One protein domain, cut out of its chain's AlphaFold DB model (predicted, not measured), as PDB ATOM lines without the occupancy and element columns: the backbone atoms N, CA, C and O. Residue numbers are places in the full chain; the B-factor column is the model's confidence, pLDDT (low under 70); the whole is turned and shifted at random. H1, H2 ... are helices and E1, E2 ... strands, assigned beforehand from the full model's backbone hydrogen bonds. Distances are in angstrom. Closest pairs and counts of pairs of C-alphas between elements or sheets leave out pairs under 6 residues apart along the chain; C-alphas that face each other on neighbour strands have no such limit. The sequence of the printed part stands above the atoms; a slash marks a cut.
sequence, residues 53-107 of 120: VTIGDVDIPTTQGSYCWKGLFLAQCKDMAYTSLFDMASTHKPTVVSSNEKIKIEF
ATOM      1  N   VAL A  53     -25.831 -18.916  41.871       74.56
ATOM      2  CA  VAL A  53     -24.486 -19.317  42.283       74.56
ATOM      3  C   VAL A  53     -24.615 -20.398  43.337       74.56
ATOM      4  O   VAL A  53     -25.130 -20.163  44.428       74.56
ATOM      5  N   THR A  54     -24.118 -21.581  42.998       78.12
ATOM      6  CA  THR A  54     -24.240 -22.778  43.826       78.12
ATOM      7  C   THR A  54     -22.873 -23.381  44.095       78.12
ATOM      8  O   THR A  54     -22.020 -23.447  43.204       78.12
ATOM      9  N   ILE A  55     -22.685 -23.889  45.307       75.00
ATOM     10  CA  ILE A  55     -21.565 -24.754  45.673       75.00
ATOM     11  C   ILE A  55     -22.133 -26.130  45.998       75.00
ATOM     12  O   ILE A  55     -22.930 -26.275  46.922       75.00
ATOM     13  N   GLY A  56     -21.758 -27.140  45.210       73.75
ATOM     14  CA  GLY A  56     -22.407 -28.450  45.284       73.75
ATOM     15  C   GLY A  56     -23.924 -28.315  45.102       73.75
ATOM     16  O   GLY A  56     -24.365 -27.840  44.056       73.75
ATOM     17  N   ASP A  57     -24.684 -28.685  46.137       70.69
ATOM     18  CA  ASP A  57     -26.153 -28.599  46.199       70.69
ATOM     19  C   ASP A  57     -26.670 -27.407  47.040       70.69
ATOM     20  O   ASP A  57     -27.863 -27.323  47.330       70.69
ATOM     21  N   VAL A  58     -25.789 -26.495  47.474       75.19
ATOM     22  CA  VAL A  58     -26.137 -25.354  48.337       75.19
ATOM     23  C   VAL A  58     -26.119 -24.048  47.537       75.19
ATOM     24  O   VAL A  58     -25.091 -23.675  46.966       75.19
ATOM     25  N   ASP A  59     -27.249 -23.337  47.529       75.44
ATOM     26  CA  ASP A  59     -27.363 -21.984  46.968       75.44
ATOM     27  C   ASP A  59     -26.653 -20.967  47.880       75.44
ATOM     28  O   ASP A  59     -26.892 -20.918  49.092       75.44
ATOM     29  N   ILE A  60     -25.801 -20.119  47.297       73.38
ATOM     30  CA  ILE A  60     -25.111 -19.053  48.029       73.38
ATOM     31  C   ILE A  60     -25.859 -17.740  47.819       73.38
ATOM     32  O   ILE A  60     -26.094 -17.350  46.672       73.38
ATOM     33  N   PRO A  61     -26.187 -17.000  48.894       72.88
ATOM     34  CA  PRO A  61     -26.763 -15.675  48.748       72.88
ATOM     35  C   PRO A  61     -25.749 -14.751  48.067       72.88
ATOM     36  O   PRO A  61     -24.686 -14.454  48.613       72.88
ATOM     37  N   THR A  62     -26.086 -14.288  46.867       73.12
ATOM     38  CA  THR A  62     -25.292 -13.305  46.130       73.12
ATOM     39  C   THR A  62     -25.922 -11.930  46.251       73.12
ATOM     40  O   THR A  62     -27.142 -11.774  46.228       73.12
ATOM     41  N   THR A  63     -25.076 -10.915  46.408       74.31
ATOM     42  CA  THR A  63     -25.498  -9.513  46.397       74.31
ATOM     43  C   THR A  63     -24.896  -8.855  45.172       74.31
ATOM     44  O   THR A  63     -23.696  -8.968  44.925       74.31
ATOM     45  N   GLN A  64     -25.734  -8.199  44.380       73.50
ATOM     46  CA  GLN A  64     -25.293  -7.525  43.170       73.50
ATOM     47  C   GLN A  64     -24.648  -6.180  43.524       73.50
ATOM     48  O   GLN A  64     -25.214  -5.397  44.286       73.50
ATOM     49  N   GLY A  65     -23.457  -5.924  42.981       74.62
ATOM     50  CA  GLY A  65     -22.794  -4.620  43.068       74.62
ATOM     51  C   GLY A  65     -23.383  -3.598  42.095       74.62
ATOM     52  O   GLY A  65     -24.353  -3.879  41.388       74.62
ATOM     53  N   SER A  66     -22.790  -2.406  42.043       79.25
ATOM     54  CA  SER A  66     -23.130  -1.392  41.038       79.25
ATOM     55  C   SER A  66     -23.001  -1.967  39.631       79.25
ATOM     56  O   SER A  66     -22.039  -2.672  39.325       79.25
ATOM     57  N   TYR A  67     -23.976  -1.685  38.769       79.06
ATOM     58  CA  TYR A  67     -23.990  -2.229  37.415       79.06
ATOM     59  C   TYR A  67     -24.545  -1.228  36.406       79.06
ATOM     60  O   TYR A  67     -25.452  -0.444  36.693       79.06
ATOM     61  N   CYS A  68     -24.041  -1.324  35.178       76.94
ATOM     62  CA  CYS A  68     -24.621  -0.675  34.013       76.94
ATOM     63  C   CYS A  68     -25.228  -1.740  33.106       76.94
ATOM     64  O   CYS A  68     -24.536  -2.624  32.604       76.94
ATOM     65  N   TRP A  69     -26.536  -1.656  32.894       81.62
ATOM     66  CA  TRP A  69     -27.280  -2.566  32.041       81.62
ATOM     67  C   TRP A  69     -27.847  -1.834  30.837       81.62
ATOM     68  O   TRP A  69     -28.520  -0.809  30.963       81.62
ATOM     69  N   LYS A  70     -27.594  -2.384  29.650       75.88
ATOM     70  CA  LYS A  70     -28.125  -1.876  28.389       75.88
ATOM     71  C   LYS A  70     -29.075  -2.905  27.790       75.88
ATOM     72  O   LYS A  70     -28.637  -3.896  27.216       75.88
ATOM     73  N   GLY A  71     -30.372  -2.648  27.935       72.81
ATOM     74  CA  GLY A  71     -31.427  -3.378  27.242       72.81
ATOM     75  C   GLY A  71     -31.595  -2.918  25.788       72.81
ATOM     76  O   GLY A  71     -30.846  -2.082  25.283       72.81
ATOM     77  N   LEU A  72     -32.618  -3.455  25.117       70.19
ATOM     78  CA  LEU A  72     -32.912  -3.170  23.705       70.19
ATOM     79  C   LEU A  72     -33.287  -1.703  23.443       70.19
ATOM     80  O   LEU A  72     -32.906  -1.156  22.412       70.19
ATOM     81  N   PHE A  73     -34.006  -1.062  24.370       68.00
ATOM     82  CA  PHE A  73     -34.465   0.327  24.208       68.00
ATOM     83  C   PHE A  73     -33.978   1.281  25.301       68.00
ATOM     84  O   PHE A  73     -34.001   2.491  25.093       68.00
ATOM     85  N   LEU A  74     -33.554   0.767  26.460       71.31
ATOM     86  CA  LEU A  74     -33.104   1.583  27.587       71.31
ATOM     87  C   LEU A  74     -31.762   1.084  28.116       71.31
ATOM     88  O   LEU A  74     -31.556  -0.117  28.284       71.31
ATOM     89  N   ALA A  75     -30.878   2.029  28.425       77.44
ATOM     90  CA  ALA A  75     -29.684   1.796  29.221       77.44
ATOM     91  C   ALA A  75     -29.863   2.460  30.584       77.44
ATOM     92  O   ALA A  75     -30.323   3.599  30.652       77.44
ATOM     93  N   GLN A  76     -29.501   1.760  31.654       77.44
ATOM     94  CA  GLN A  76     -29.474   2.320  32.997       77.44
ATOM     95  C   GLN A  76     -28.231   1.868  33.743       77.44
ATOM     96  O   GLN A  76     -27.830   0.707  33.661       77.44
ATOM     97  N   CYS A  77     -27.650   2.797  34.486       79.56
ATOM     98  CA  CYS A  77     -26.655   2.494  35.494       79.56
ATOM     99  C   CYS A  77     -27.327   2.668  36.847       79.56
ATOM    100  O   CYS A  77     -27.938   3.704  37.115       79.56
ATOM    101  N   LYS A  78     -27.265   1.618  37.657       78.12
ATOM    102  CA  LYS A  78     -27.749   1.627  39.026       78.12
ATOM    103  C   LYS A  78     -26.533   1.444  39.910       78.12
ATOM    104  O   LYS A  78     -25.947   0.359  39.961       78.12
ATOM    105  N   ASP A  79     -26.160   2.529  40.567       77.75
ATOM    106  CA  ASP A  79     -25.120   2.503  41.577       77.75
ATOM    107  C   ASP A  79     -25.716   1.908  42.850       77.75
ATOM    108  O   ASP A  79     -26.707   2.402  43.394       77.75
ATOM    109  N   MET A  80     -25.139   0.799  43.295       74.31
ATOM    110  CA  MET A  80     -25.449   0.230  44.597       74.31
ATOM    111  C   MET A  80     -24.637   0.975  45.655       74.31
ATOM    112  O   MET A  80     -23.571   1.515  45.369       74.31
ATOM    113  N   ALA A  81     -25.136   1.004  46.892       67.06
ATOM    114  CA  ALA A  81     -24.492   1.739  47.987       67.06
ATOM    115  C   ALA A  81     -23.051   1.273  48.273       67.06
ATOM    116  O   ALA A  81     -22.267   2.020  48.851       67.06
ATOM    117  N   TYR A  82     -22.709   0.056  47.849       67.31
ATOM    118  CA  TYR A  82     -21.412  -0.556  48.082       67.31
ATOM    119  C   TYR A  82     -20.463  -0.277  46.924       67.31
ATOM    120  O   TYR A  82     -20.657  -0.749  45.803       67.31
ATOM    121  N   THR A  83     -19.410   0.477  47.217       63.16
ATOM    122  CA  THR A  83     -18.401   0.891  46.231       63.16
ATOM    123  C   THR A  83     -17.258  -0.112  46.081       63.16
ATOM    124  O   THR A  83     -16.530  -0.069  45.093       63.16
ATOM    125  N   SER A  84     -17.085  -1.026  47.044       69.44
ATOM    126  CA  SER A  84     -16.007  -2.017  47.047       69.44
ATOM    127  C   SER A  84     -16.428  -3.339  47.692       69.44
ATOM    128  O   SER A  84     -17.330  -3.381  48.531       69.44
ATOM    129  N   LEU A  85     -15.717  -4.421  47.348       71.19
ATOM    130  CA  LEU A  85     -15.880  -5.737  47.978       71.19
ATOM    131  C   LEU A  85     -15.665  -5.687  49.497       71.19
ATOM    132  O   LEU A  85     -16.312  -6.425  50.235       71.19
ATOM    133  N   PHE A  86     -14.785  -4.802  49.973       74.50
ATOM    134  CA  PHE A  86     -14.515  -4.633  51.399       74.50
ATOM    135  C   PHE A  86     -15.713  -4.024  52.138       74.50
ATOM    136  O   PHE A  86     -16.111  -4.507  53.196       74.50
ATOM    137  N   ASP A  87     -16.334  -3.008  51.539       74.25
ATOM    138  CA  ASP A  87     -17.541  -2.374  52.069       74.25
ATOM    139  C   ASP A  87     -18.736  -3.348  52.062       74.25
ATOM    140  O   ASP A  87     -19.477  -3.457  53.044       74.25
ATOM    141  N   MET A  88     -18.848  -4.179  51.017       73.69
ATOM    142  CA  MET A  88     -19.800  -5.296  50.990       73.69
ATOM    143  C   MET A  88     -19.531  -6.323  52.092       73.69
ATOM    144  O   MET A  88     -20.461  -6.699  52.796       73.69
ATOM    145  N   ALA A  89     -18.284  -6.760  52.287       75.38
ATOM    146  CA  ALA A  89     -17.928  -7.755  53.303       75.38
ATOM    147  C   ALA A  89     -18.110  -7.239  54.743       75.38
ATOM    148  O   ALA A  89     -18.286  -8.030  55.669       75.38
ATOM    149  N   SER A  90     -18.083  -5.917  54.940       76.62
ATOM    150  CA  SER A  90     -18.368  -5.294  56.237       76.62
ATOM    151  C   SER A  90     -19.852  -5.365  56.618       76.62
ATOM    152  O   SER A  90     -20.191  -5.446  57.798       76.62
ATOM    153  N   THR A  91     -20.740  -5.369  55.619       75.88
ATOM    154  CA  THR A  91     -22.200  -5.348  55.797       75.88
ATOM    155  C   THR A  91     -22.851  -6.714  55.580       75.88
ATOM    156  O   THR A  91     -23.851  -7.028  56.223       75.88
ATOM    157  N   HIS A  92     -22.271  -7.547  54.719       75.38
ATOM    158  CA  HIS A  92     -22.749  -8.878  54.372       75.38
ATOM    159  C   HIS A  92     -21.763  -9.935  54.859       75.38
ATOM    160  O   HIS A  92     -20.559  -9.827  54.646       75.38
ATOM    161  N   LYS A  93     -22.278 -10.997  55.487       77.19
ATOM    162  CA  LYS A  93     -21.453 -12.129  55.916       77.19
ATOM    163  C   LYS A  93     -21.022 -12.954  54.695       77.19
ATOM    164  O   LYS A  93     -21.895 -13.546  54.057       77.19
ATOM    165  N   PRO A  94     -19.718 -13.044  54.380       73.44
ATOM    166  CA  PRO A  94     -19.250 -13.922  53.321       73.44
ATOM    167  C   PRO A  94     -19.465 -15.386  53.718       73.44
ATOM    168  O   PRO A  94     -19.326 -15.763  54.885       73.44
ATOM    169  N   THR A  95     -19.797 -16.217  52.734       76.38
ATOM    170  CA  THR A  95     -19.864 -17.669  52.932       76.38
ATOM    171  C   THR A  95     -18.446 -18.225  52.884       76.38
ATOM    172  O   THR A  95     -17.716 -17.980  51.926       76.38
ATOM    173  N   VAL A  96     -18.039 -18.942  53.934       78.56
ATOM    174  CA  VAL A  96     -16.732 -19.610  53.983       78.56
ATOM    175  C   VAL A  96     -16.818 -20.886  53.158       78.56
ATOM    176  O   VAL A  96     -17.700 -21.710  53.390       78.56
ATOM    177  N   VAL A  97     -15.900 -21.036  52.210       78.19
ATOM    178  CA  VAL A  97     -15.843 -22.166  51.276       78.19
ATOM    179  C   VAL A  97     -14.529 -22.912  51.456       78.19
ATOM    180  O   VAL A  97     -13.526 -22.323  51.873       78.19
ATOM    181  N   SER A  98     -14.515 -24.211  51.165       81.06
ATOM    182  CA  SER A  98     -13.284 -24.993  51.256       81.06
ATOM    183  C   SER A  98     -12.337 -24.657  50.103       81.06
ATOM    184  O   SER A  98     -12.748 -24.371  48.977       81.06
ATOM    185  N   SER A  99     -11.031 -24.756  50.358       73.62
ATOM    186  CA  SER A  99     -10.034 -24.678  49.290       73.62
ATOM    187  C   SER A  99     -10.276 -25.808  48.273       73.62
ATOM    188  O   SER A  99     -10.488 -26.956  48.668       73.62
ATOM    189  N   ASN A 100     -10.244 -25.481  46.974       76.44
ATOM    190  CA  ASN A 100     -10.561 -26.348  45.820       76.44
ATOM    191  C   ASN A 100     -12.038 -26.716  45.610       76.44
ATOM    192  O   ASN A 100     -12.348 -27.568  44.771       76.44
ATOM    193  N   GLU A 101     -12.957 -26.080  46.327       78.56
ATOM    194  CA  GLU A 101     -14.381 -26.274  46.091       78.56
ATOM    195  C   GLU A 101     -14.819 -25.605  44.777       78.56
ATOM    196  O   GLU A 101     -14.413 -24.488  44.452       78.56
ATOM    197  N   LYS A 102     -15.616 -26.317  43.969       79.50
ATOM    198  CA  LYS A 102     -16.049 -25.824  42.654       79.50
ATOM    199  C   LYS A 102     -17.297 -24.965  42.806       79.50
ATOM    200  O   LYS A 102     -18.363 -25.475  43.142       79.50
ATOM    201  N   ILE A 103     -17.165 -23.685  42.476       80.50
ATOM    202  CA  ILE A 103     -18.288 -22.749  42.395       80.50
ATOM    203  C   ILE A 103     -18.915 -22.874  41.008       80.50
ATOM    204  O   ILE A 103     -18.236 -22.731  39.989       80.50
ATOM    205  N   LYS A 104     -20.217 -23.145  40.964       81.25
ATOM    206  CA  LYS A 104     -20.989 -23.191  39.725       81.25
ATOM    207  C   LYS A 104     -21.803 -21.907  39.607       81.25
ATOM    208  O   LYS A 104     -22.559 -21.566  40.510       81.25
ATOM    209  N   ILE A 105     -21.636 -21.204  38.490       80.25
ATOM    210  CA  ILE A 105     -22.383 -19.983  38.170       80.25
ATOM    211  C   ILE A 105     -23.269 -20.289  36.965       80.25
ATOM    212  O   ILE A 105     -22.772 -20.573  35.873       80.25
ATOM    213  N   GLU A 106     -24.581 -20.244  37.163       81.88
ATOM    214  CA  GLU A 106     -25.572 -20.497  36.124       81.88
ATOM    215  C   GLU A 106     -26.309 -19.217  35.739       81.88
ATOM    216  O   GLU A 106     -26.987 -18.578  36.548       81.88
ATOM    217  N   PHE A 107     -26.221 -18.866  34.457       78.81
ATOM    218  CA  PHE A 107     -26.951 -17.743  33.884       78.81
ATOM    219  C   PHE A 107     -28.164 -18.248  33.108       78.81
ATOM    220  O   PHE A 107     -28.033 -19.077  32.207       78.81
TER     221      PHE A 107
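Overview. This is residues 53 to 107 of the 120 residues of an uncharacterized protein of Solibacillus sp. R5-41 (UniProt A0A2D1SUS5). The printed part is a loose, open loop of chain with two small two-stranded pieces at opposite ends: the hairpin of E2 and E3 at one, whose tip, residues 70 to 75, sticks out, and the pair E1 and E4, near where the printed part begins and ends, at the other. Between them run two long strings of chain, one from E1 to E2 and one back to E4 by way of the short helix H1, and there is no packed core. The 55 printed residues hold one named helix and four named strands, in the order E1, E2, E3, H1, E4; both sheets are antiparallel, in the orders E1 - E4 and E2 - E3. The class is mixed, helices and strands, with under half of the residues, 22, in named elements. The whole is loose, with a radius of gyration of the C-alphas of 14.4 A, and only just elongated, with spans of 41 by 27 by 15 A.

Arrangement. Look first at E2, residues 67 to 70, and E3, residues 75 to 78, a hairpin of antiparallel neighbours with 168 degrees between their directions. Here C-alphas 68 and 77 face each other at 4.0 A, and N 69 and O 76 are within hydrogen-bond range at 2.8 A, as are N 78 and O 67 at 2.9 A. Now go to E1, residues 53 to 55, and E4, residues 103 to 106, which are antiparallel neighbours at 146 degrees. C-alphas 53 and 105 face each other at 4.7 A, and N 54 and O 104 are within hydrogen-bond range at 2.9 A. Residues 54 to 55 of E1 also make a short antiparallel pairing with residues 58 to 59. The two sheets are apart: E1 is apart from both E2 and E3, and so is E4. In H1, residues 85 to 91, every O i to N i+4 pair is within hydrogen-bond range; H1 is apart from E1 and from E2.

Along the chain. Find C-alpha 67 at (-23.990, -2.229, 37.415), where E2 begins; it runs 9.9 A to Lys 70. E3 runs back 10.0 A from Ala 75 to Lys 78. H1 begins at C-alpha 85, at (-15.880, -5.737, 47.978), and spans 10.1 A. E1 spans 7.0 A, and E4 spans 9.9 A, ending at C-alpha 106, at (-25.572, -20.497, 36.124).

Size, cuts and confidence. The C-alphas farthest apart are those of Phe 73 and Ser 99, 43.0 A, while those of Val 53 and Phe 107, the first and last printed, are 8.9 A apart. The printed part has no cut. The links E1 to E2 and H1 to E4 are long, with 11 residues each; E3 to H1 is short, and E2 to E3 is tight. The mean pLDDT of the printed part is 75.3, and residue 73 and residues 81 to 84 are under 70 in this model.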